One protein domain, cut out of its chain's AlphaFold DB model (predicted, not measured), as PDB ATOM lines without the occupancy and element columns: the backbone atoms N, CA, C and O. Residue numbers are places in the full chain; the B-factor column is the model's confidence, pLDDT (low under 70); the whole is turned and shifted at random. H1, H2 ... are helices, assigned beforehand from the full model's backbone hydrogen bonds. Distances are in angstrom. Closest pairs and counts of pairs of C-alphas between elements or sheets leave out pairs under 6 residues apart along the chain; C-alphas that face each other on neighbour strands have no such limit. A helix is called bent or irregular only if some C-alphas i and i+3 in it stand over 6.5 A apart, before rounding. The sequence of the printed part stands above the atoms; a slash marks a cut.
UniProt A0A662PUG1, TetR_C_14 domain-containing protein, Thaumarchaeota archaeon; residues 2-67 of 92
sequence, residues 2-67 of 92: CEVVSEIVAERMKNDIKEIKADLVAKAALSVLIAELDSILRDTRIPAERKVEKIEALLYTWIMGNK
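What this domain is: This is residues 2 to 67 of the 92 residues of the protein "TetR_C_14 domain-containing protein" of Thaumarchaeota archaeon (UniProt A0A662PUG1). One long helix, H1, makes most of the length of a thin rod, and at one end of it the chain folds back through a tight link into a shorter helix, H2, the two forming a lopsided helical hairpin. H2 runs beside the last part of H1 only, and the other part of the long helix, residues 2 to 25, sticks out as a bare arm. The printed part has 66 residues with two named helices, H1 then H2, and no named strand; the class is all helix. The whole is extended, with a radius of gyration of the C-alphas of 20.0 A and spans of 67 by 20 by 8 A.

How they stand to each other: H1, residues 2 to 42, touches H2, residues 48 to 65, with residues 33 to 41 alone. The closest C-alphas of the two are those of Ile 40 and Lys 51, 6.2 A apart. They run opposite ways at a shallow tilt of 17 degrees and form a helical hairpin. Their centres are 25.5 A apart. Residues 2 to 25, which belong to H1, stand free. In H1 and H2 every O i to N i+4 pair is within hydrogen-bond range.

Where its parts are: H1 has 41 residues and measures 59.9 A from C-alpha 2 at (24.562, 56.196, -29.481) to C-alpha 42 at (38.203, -1.580, -21.788). H2 has 18 residues and measures 25.6 A from its first C-alpha, that of Ala 48, to its last, that of Gly 65 at (36.112, 19.025, -8.486). Neither helix is bent.

The domain as a whole: The two C-alphas farthest apart are those of Cys 2 and Pro 47, at 67.3 A. Without the stretch that stands free, the body has 42 residues and spans 30 by 17 by 8 A. The printed part has no cut, and the link from H1 to H2, 5 residues, is tight. The mean pLDDT of the printed part is 83.9; residues 2 to 5 are under 70.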
ATOM      1  N   CYS A   2      23.712  57.252 -28.892       60.22
ATOM      2  CA  CYS A   2      24.562  56.196 -29.481       60.22
ATOM      3  C   CYS A   2      25.523  55.486 -28.504       60.22
ATOM      4  O   CYS A   2      25.761  54.293 -28.673       60.22
ATOM      5  N   GLU A   3      26.053  56.169 -27.484       62.88
ATOM      6  CA  GLU A   3      26.984  55.552 -26.516       62.88
ATOM      7  C   GLU A   3      26.310  54.453 -25.689       62.88
ATOM      8  O   GLU A   3      26.785  53.324 -25.670       62.88
ATOM      9  N   VAL A   4      25.129  54.734 -25.131       66.50
ATOM     10  CA  VAL A   4      24.358  53.768 -24.328       66.50
ATOM     11  C   VAL A   4      23.964  52.529 -25.146       66.50
ATOM     12  O   VAL A   4      24.032  51.407 -24.656       66.50
ATOM     13  N   VAL A   5      23.592  52.702 -26.420       65.88
ATOM     14  CA  VAL A   5      23.277  51.572 -27.314       65.88
ATOM     15  C   VAL A   5      24.535  50.749 -27.629       65.88
ATOM     16  O   VAL A   5      24.463  49.523 -27.661       65.88
ATOM     17  N   SER A   6      25.691  51.397 -27.801       72.12
ATOM     18  CA  SER A   6      26.970  50.717 -28.059       72.12
ATOM     19  C   SER A   6      27.458  49.921 -26.846       72.12
ATOM     20  O   SER A   6      27.925  48.793 -26.999       72.12
ATOM     21  N   GLU A   7      27.289  50.460 -25.638       74.00
ATOM     22  CA  GLU A   7      27.602  49.762 -24.386       74.00
ATOM     23  C   GLU A   7      26.721  48.523 -24.183       74.00
ATOM     24  O   GLU A   7      27.231  47.454 -23.848       74.00
ATOM     25  N   ILE A   8      25.416  48.622 -24.467       72.00
ATOM     26  CA  ILE A   8      24.483  47.486 -24.368       72.00
ATOM     27  C   ILE A   8      24.860  46.364 -25.347       72.00
ATOM     28  O   ILE A   8      24.823  45.185 -24.982       72.00
ATOM     29  N   VAL A   9      25.235  46.705 -26.585       70.75
ATOM     30  CA  VAL A   9      25.667  45.722 -27.594       70.75
ATOM     31  C   VAL A   9      26.987  45.061 -27.187       70.75
ATOM     32  O   VAL A   9      27.104  43.837 -27.266       70.75
ATOM     33  N   ALA A  10      27.954  45.836 -26.689       78.06
ATOM     34  CA  ALA A  10      29.230  45.306 -26.216       78.06
ATOM     35  C   ALA A  10      29.057  44.351 -25.024       78.06
ATOM     36  O   ALA A  10      29.705  43.305 -24.969       78.06
ATOM     37  N   GLU A  11      28.170  44.677 -24.082       75.00
ATOM     38  CA  GLU A  11      27.934  43.836 -22.907       75.00
ATOM     39  C   GLU A  11      27.181  42.543 -23.257       75.00
ATOM     40  O   GLU A  11      27.518  41.482 -22.729       75.00
ATOM     41  N   ARG A  12      26.248  42.582 -24.223       71.12
ATOM     42  CA  ARG A  12      25.632  41.364 -24.786       71.12
ATOM     43  C   ARG A  12      26.663  40.449 -25.436       71.12
ATOM     44  O   ARG A  12      26.753  39.292 -25.046       71.12
ATOM     45  N   MET A  13      27.508  40.971 -26.328       72.44
ATOM     46  CA  MET A  13      28.544  40.158 -26.987       72.44
ATOM     47  C   MET A  13      29.512  39.524 -25.980       72.44
ATOM     48  O   MET A  13      29.915  38.375 -26.147       72.44
ATOM     49  N   LYS A  14      29.884  40.237 -24.906       76.94
ATOM     50  CA  LYS A  14      30.706  39.655 -23.832       76.94
ATOM     51  C   LYS A  14      29.998  38.503 -23.125       76.94
ATOM     52  O   LYS A  14      30.665  37.533 -22.773       76.94
ATOM     53  N   ASN A  15      28.696  38.616 -22.883       77.88
ATOM     54  CA  ASN A  15      27.916  37.561 -22.242       77.88
ATOM     55  C   ASN A  15      27.770  36.343 -23.161       77.88
ATOM     56  O   ASN A  15      28.060  35.239 -22.710       77.88
ATOM     57  N   ASP A  16      27.495  36.548 -24.449       78.56
ATOM     58  CA  ASP A  16      27.435  35.470 -25.445       78.56
ATOM     59  C   ASP A  16      28.785  34.733 -25.544       78.56
ATOM     60  O   ASP A  16      28.855  33.505 -25.528       78.56
ATOM     61  N   ILE A  17      29.901  35.474 -25.563       77.25
ATOM     62  CA  ILE A  17      31.253  34.890 -25.565       77.25
ATOM     63  C   ILE A  17      31.521  34.095 -24.280       77.25
ATOM     64  O   ILE A  17      32.176  33.052 -24.333       77.25
ATOM     65  N   LYS A  18      31.065  34.578 -23.119       78.19
ATOM     66  CA  LYS A  18      31.199  33.853 -21.846       78.19
ATOM     67  C   LYS A  18      30.385  32.560 -21.861       78.19
ATOM     68  O   LYS A  18      30.903  31.541 -21.415       78.19
ATOM     69  N   GLU A  19      29.171  32.593 -22.397       79.00
ATOM     70  CA  GLU A  19      28.292  31.427 -22.508       79.00
ATOM     71  C   GLU A  19      28.883  30.364 -23.442       79.00
ATOM     72  O   GLU A  19      29.046  29.214 -23.037       79.00
ATOM     73  N   ILE A  20      29.335  30.758 -24.637       78.75
ATOM     74  CA  ILE A  20      30.003  29.855 -25.590       78.75
ATOM     75  C   ILE A  20      31.258  29.232 -24.970       78.75
ATOM     76  O   ILE A  20      31.513  28.038 -25.121       78.75
ATOM     77  N   LYS A  21      32.062  30.027 -24.250       73.12
ATOM     78  CA  LYS A  21      33.248  29.513 -23.552       73.12
ATOM     79  C   LYS A  21      32.873  28.516 -22.460       73.12
ATOM     80  O   LYS A  21      33.547  27.497 -22.341       73.12
ATOM     81  N   ALA A  22      31.828  28.787 -21.683       74.25
ATOM     82  CA  ALA A  22      31.357  27.872 -20.650       74.25
ATOM     83  C   ALA A  22      30.865  26.541 -21.250       74.25
ATOM     84  O   ALA A  22      31.244  25.483 -20.751       74.25
ATOM     85  N   ASP A  23      30.113  26.583 -22.355       78.62
ATOM     86  CA  ASP A  23      29.656  25.391 -23.086       78.62
ATOM     87  C   ASP A  23      30.830  24.560 -23.632       78.62
ATOM     88  O   ASP A  23      30.892  23.347 -23.427       78.62
ATOM     89  N   LEU A  24      31.814  25.206 -24.264       77.00
ATOM     90  CA  LEU A  24      33.009  24.521 -24.768       77.00
ATOM     91  C   LEU A  24      33.825  23.875 -23.644       77.00
ATOM     92  O   LEU A  24      34.292  22.745 -23.798       77.00
ATOM     93  N   VAL A  25      33.978  24.565 -22.511       77.88
ATOM     94  CA  VAL A  25      34.667  24.025 -21.331       77.88
ATOM     95  C   VAL A  25      33.914  22.815 -20.775       77.88
ATOM     96  O   VAL A  25      34.542  21.792 -20.504       77.88
ATOM     97  N   ALA A  26      32.584  22.881 -20.672       78.56
ATOM     98  CA  ALA A  26      31.767  21.760 -20.215       78.56
ATOM     99  C   ALA A  26      31.874  20.547 -21.157       78.56
ATOM    100  O   ALA A  26      32.084  19.424 -20.699       78.56
ATOM    101  N   LYS A  27      31.807  20.762 -22.475       80.81
ATOM    102  CA  LYS A  27      31.965  19.701 -23.486       80.81
ATOM    103  C   LYS A  27      33.345  19.052 -23.445       80.81
ATOM    104  O   LYS A  27      33.445  17.826 -23.521       80.81
ATOM    105  N   ALA A  28      34.403  19.850 -23.311       80.25
ATOM    106  CA  ALA A  28      35.764  19.340 -23.182       80.25
ATOM    107  C   ALA A  28      35.919  18.500 -21.908       80.25
ATOM    108  O   ALA A  28      36.444  17.391 -21.964       80.25
ATOM    109  N   ALA A  29      35.391  18.988 -20.784       82.75
ATOM    110  CA  ALA A  29      35.418  18.272 -19.519       82.75
ATOM    111  C   ALA A  29      34.675  16.922 -19.620       82.75
ATOM    112  O   ALA A  29      35.245  15.875 -19.320       82.75
ATOM    113  N   LEU A  30      33.453  16.905 -20.160       86.56
ATOM    114  CA  LEU A  30      32.706  15.661 -20.379       86.56
ATOM    115  C   LEU A  30      33.439  14.682 -21.303       86.56
ATOM    116  O   LEU A  30      33.422  13.479 -21.056       86.56
ATOM    117  N   SER A  31      34.115  15.184 -22.339       84.00
ATOM    118  CA  SER A  31      34.899  14.341 -23.250       84.00
ATOM    119  C   SER A  31      36.053  13.638 -22.527       84.00
ATOM    120  O   SER A  31      36.304  12.461 -22.783       84.00
ATOM    121  N   VAL A  32      36.719  14.325 -21.591       89.19
ATOM    122  CA  VAL A  32      37.770  13.732 -20.747       89.19
ATOM    123  C   VAL A  32      37.186  12.655 -19.835       89.19
ATOM    124  O   VAL A  32      37.706  11.542 -19.814       89.19
ATOM    125  N   LEU A  33      36.070  12.937 -19.152       91.25
ATOM    126  CA  LEU A  33      35.409  11.959 -18.281       91.25
ATOM    127  C   LEU A  33      35.019  10.681 -19.044       91.25
ATOM    128  O   LEU A  33      35.238   9.573 -18.557       91.25
ATOM    129  N   ILE A  34      34.464  10.824 -20.250       91.75
ATOM    130  CA  ILE A  34      34.092   9.686 -21.102       91.75
ATOM    131  C   ILE A  34      35.330   8.866 -21.485       91.75
ATOM    132  O   ILE A  34      35.282   7.640 -21.417       91.75
ATOM    133  N   ALA A  35      36.436   9.514 -21.857       93.75
ATOM    134  CA  ALA A  35      37.673   8.822 -22.213       93.75
ATOM    135  C   ALA A  35      38.274   8.048 -21.024       93.75
ATOM    136  O   ALA A  35      38.744   6.922 -21.189       93.75
ATOM    137  N   GLU A  36      38.224   8.617 -19.817       94.06
ATOM    138  CA  GLU A  36      38.690   7.954 -18.594       94.06
ATOM    139  C   GLU A  36      37.819   6.737 -18.242       94.06
ATOM    140  O   GLU A  36      38.350   5.668 -17.926       94.06
ATOM    141  N   LEU A  37      36.492   6.855 -18.368       95.94
ATOM    142  CA  LEU A  37      35.565   5.732 -18.189       95.94
ATOM    143  C   LEU A  37      35.803   4.625 -19.223       95.94
ATOM    144  O   LEU A  37      35.891   3.454 -18.852       95.94
ATOM    145  N   ASP A  38      35.952   4.982 -20.500       95.81
ATOM    146  CA  ASP A  38      36.230   4.030 -21.581       95.81
ATOM    147  C   ASP A  38      37.547   3.280 -21.327       95.81
ATOM    148  O   ASP A  38      37.594   2.054 -21.436       95.81
ATOM    149  N   SER A  39      38.588   3.985 -20.866       96.31
ATOM    150  CA  SER A  39      39.862   3.370 -20.482       96.31
ATOM    151  C   SER A  39      39.709   2.357 -19.346       96.31
ATOM    152  O   SER A  39      40.344   1.305 -19.395       96.31
ATOM    153  N   ILE A  40      38.895   2.640 -18.323       96.06
ATOM    154  CA  ILE A  40      38.669   1.706 -17.205       96.06
ATOM    155  C   ILE A  40      37.868   0.488 -17.676       96.06
ATOM    156  O   ILE A  40      38.197  -0.651 -17.335       96.06
ATOM    157  N   LEU A  41      36.816   0.713 -18.464       95.44
ATOM    158  CA  LEU A  41      35.923  -0.344 -18.934       95.44
ATOM    159  C   LEU A  41      36.631  -1.302 -19.895       95.44
ATOM    160  O   LEU A  41      36.450  -2.519 -19.777       95.44
ATOM    161  N   ARG A  42      37.472  -0.782 -20.794       95.69
ATOM    162  CA  ARG A  42      38.203  -1.580 -21.788       95.69
ATOM    163  C   ARG A  42      39.446  -2.275 -21.252       95.69
ATOM    164  O   ARG A  42      39.937  -3.187 -21.913       95.69
ATOM    165  N   ASP A  43      39.953  -1.901 -20.079       95.06
ATOM    166  CA  ASP A  43      41.121  -2.570 -19.509       95.06
ATOM    167  C   ASP A  43      40.772  -4.008 -19.090       95.06
ATOM    168  O   ASP A  43      40.020  -4.249 -18.142       95.06
ATOM    169  N   THR A  44      41.305  -4.993 -19.810       95.25
ATOM    170  CA  THR A  44      41.081  -6.419 -19.536       95.25
ATOM    171  C   THR A  44      41.917  -6.947 -18.370       95.25
ATOM    172  O   THR A  44      41.704  -8.075 -17.933       95.25
ATOM    173  N   ARG A  45      42.867  -6.159 -17.855       96.44
ATOM    174  CA  ARG A  45      43.749  -6.529 -16.737       96.44
ATOM    175  C   ARG A  45      43.112  -6.247 -15.380       96.44
ATOM    176  O   ARG A  45      43.597  -6.743 -14.367       96.44
ATOM    177  N   ILE A  46      42.055  -5.434 -15.350       93.50
ATOM    178  CA  ILE A  46      41.384  -5.009 -14.121       93.50
ATOM    179  C   ILE A  46      40.159  -5.908 -13.875       93.50
ATOM    180  O   ILE A  46      39.276  -5.968 -14.735       93.50
ATOM    181  N   PRO A  47      40.061  -6.578 -12.711       95.31
ATOM    182  CA  PRO A  47      38.859  -7.312 -12.310       95.31
ATOM    183  C   PRO A  47      37.624  -6.412 -12.225       95.31
ATOM    184  O   PRO A  47      37.743  -5.212 -11.975       95.31
ATOM    185  N   ALA A  48      36.433  -6.987 -12.383       92.62
ATOM    186  CA  ALA A  48      35.178  -6.236 -12.391       92.62
ATOM    187  C   ALA A  48      34.985  -5.396 -11.117       92.62
ATOM    188  O   ALA A  48      34.640  -4.219 -11.200       92.62
ATOM    189  N   GLU A  49      35.308  -5.948  -9.949       92.31
ATOM    190  CA  GLU A  49      35.196  -5.270  -8.654       92.31
ATOM    191  C   GLU A  49      36.116  -4.046  -8.596       92.31
ATOM    192  O   GLU A  49      35.715  -2.957  -8.194       92.31
ATOM    193  N   ARG A  50      37.345  -4.189  -9.106       94.38
ATOM    194  CA  ARG A  50      38.315  -3.089  -9.185       94.38
ATOM    195  C   ARG A  50      37.938  -2.041 -10.232       94.38
ATOM    196  O   ARG A  50      38.334  -0.885 -10.087       94.38
ATOM    197  N   LYS A  51      37.185  -2.407 -11.277       95.25
ATOM    198  CA  LYS A  51      36.612  -1.435 -12.223       95.25
ATOM    199  C   LYS A  51      35.555  -0.579 -11.542       95.25
ATOM    200  O   LYS A  51      35.594   0.635 -11.710       95.25
ATOM    201  N   VAL A  52      34.672  -1.187 -10.745       93.00
ATOM    202  CA  VAL A  52      33.649  -0.460  -9.974       93.00
ATOM    203  C   VAL A  52      34.307   0.552  -9.039       93.00
ATOM    204  O   VAL A  52      34.019   1.739  -9.152       93.00
ATOM    205  N   GLU A  53      35.274   0.126  -8.221       93.31
ATOM    206  CA  GLU A  53      35.997   1.026  -7.304       93.31
ATOM    207  C   GLU A  53      36.660   2.209  -8.036       93.31
ATOM    208  O   GLU A  53      36.614   3.351  -7.579       93.31
ATOM    209  N   LYS A  54      37.274   1.952  -9.199       94.62
ATOM    210  CA  LYS A  54      37.909   2.997 -10.017       94.62
ATOM    211  C   LYS A  54      36.894   3.971 -10.610       94.62
ATOM    212  O   LYS A  54      37.169   5.168 -10.636       94.62
ATOM    213  N   ILE A  55      35.749   3.476 -11.076       94.19
ATOM    214  CA  ILE A  55      34.663   4.309 -11.607       94.19
ATOM    215  C   ILE A  55      34.075   5.176 -10.491       94.19
ATOM    216  O   ILE A  55      33.900   6.376 -10.687       94.19
ATOM    217  N   GLU A  56      33.826   4.616  -9.309       91.62
ATOM    218  CA  GLU A  56      33.320   5.373  -8.158       91.62
ATOM    219  C   GLU A  56      34.295   6.474  -7.730       91.62
ATOM    220  O   GLU A  56      33.891   7.626  -7.566       91.62
ATOM    221  N   ALA A  57      35.589   6.154  -7.615       93.25
ATOM    222  CA  ALA A  57      36.622   7.131  -7.272       93.25
ATOM    223  C   ALA A  57      36.734   8.253  -8.318       93.25
ATOM    224  O   ALA A  57      36.872   9.431  -7.964       93.25
ATOM    225  N   LEU A  58      36.640   7.898  -9.603       93.00
ATOM    226  CA  LEU A  58      36.638   8.845 -10.711       93.00
ATOM    227  C   LEU A  58      35.439   9.797 -10.618       93.00
ATOM    228  O   LEU A  58      35.616  11.015 -10.595       93.00
ATOM    229  N   LEU A  59      34.227   9.253 -10.500       89.12
ATOM    230  CA  LEU A  59      32.996  10.038 -10.413       89.12
ATOM    231  C   LEU A  59      32.970  10.935  -9.176       89.12
ATOM    232  O   LEU A  59      32.585  12.099  -9.276       89.12
ATOM    233  N   TYR A  60      33.422  10.433  -8.028       86.06
ATOM    234  CA  TYR A  60      33.515  11.228  -6.808       86.06
ATOM    235  C   TYR A  60      34.454  12.426  -6.987       86.06
ATOM    236  O   TYR A  60      34.093  13.558  -6.663       86.06
ATOM    237  N   THR A  61      35.633  12.194  -7.572       87.19
ATOM    238  CA  THR A  61      36.610  13.250  -7.873       87.19
ATOM    239  C   THR A  61      36.021  14.291  -8.821       87.19
ATOM    240  O   THR A  61      36.145  15.491  -8.580       87.19
ATOM    241  N   TRP A  62      35.319  13.844  -9.862       86.12
ATOM    242  CA  TRP A  62      34.663  14.713 -10.833       86.12
ATOM    243  C   TRP A  62      33.549  15.560 -10.214       86.12
ATOM    244  O   TRP A  62      33.503  16.768 -10.444       86.12
ATOM    245  N   ILE A  63      32.685  14.960  -9.396       82.12
ATOM    246  CA  ILE A  63      31.598  15.651  -8.692       82.12
ATOM    247  C   ILE A  63      32.154  16.711  -7.739       82.12
ATOM    248  O   ILE A  63      31.707  17.860  -7.769       82.12
ATOM    249  N   MET A  64      33.156  16.350  -6.933       80.62
ATOM    250  CA  MET A  64      33.783  17.266  -5.976       80.62
ATOM    251  C   MET A  64      34.551  18.389  -6.678       80.62
ATOM    252  O   MET A  64      34.419  19.554  -6.299       80.62
ATOM    253  N   GLY A  65      35.318  18.062  -7.721       80.44
ATOM    254  CA  GLY A  65      36.112  19.025  -8.486       80.44
ATOM    255  C   GLY A  65      35.259  20.031  -9.260       80.44
ATOM    256  O   GLY A  65      35.607  21.207  -9.324       80.44
ATOM    257  N   ASN A  66      34.108  19.598  -9.781       74.38
ATOM    258  CA  ASN A  66      33.189  20.452 -10.540       74.38
ATOM    259  C   ASN A  66      32.068  21.061  -9.682       74.38
ATOM    260  O   ASN A  66      31.202  21.747 -10.219       74.38
ATOM    261  N   LYS A  67      32.076  20.831  -8.358       71.62
ATOM    262  CA  LYS A  67      31.046  21.303  -7.413       71.62
ATOM    263  C   LYS A  67      29.620  20.986  -7.884       71.62
ATOM    264  O   LYS A  67      28.710  21.797  -7.709       71.62
TER     265      LYS A  67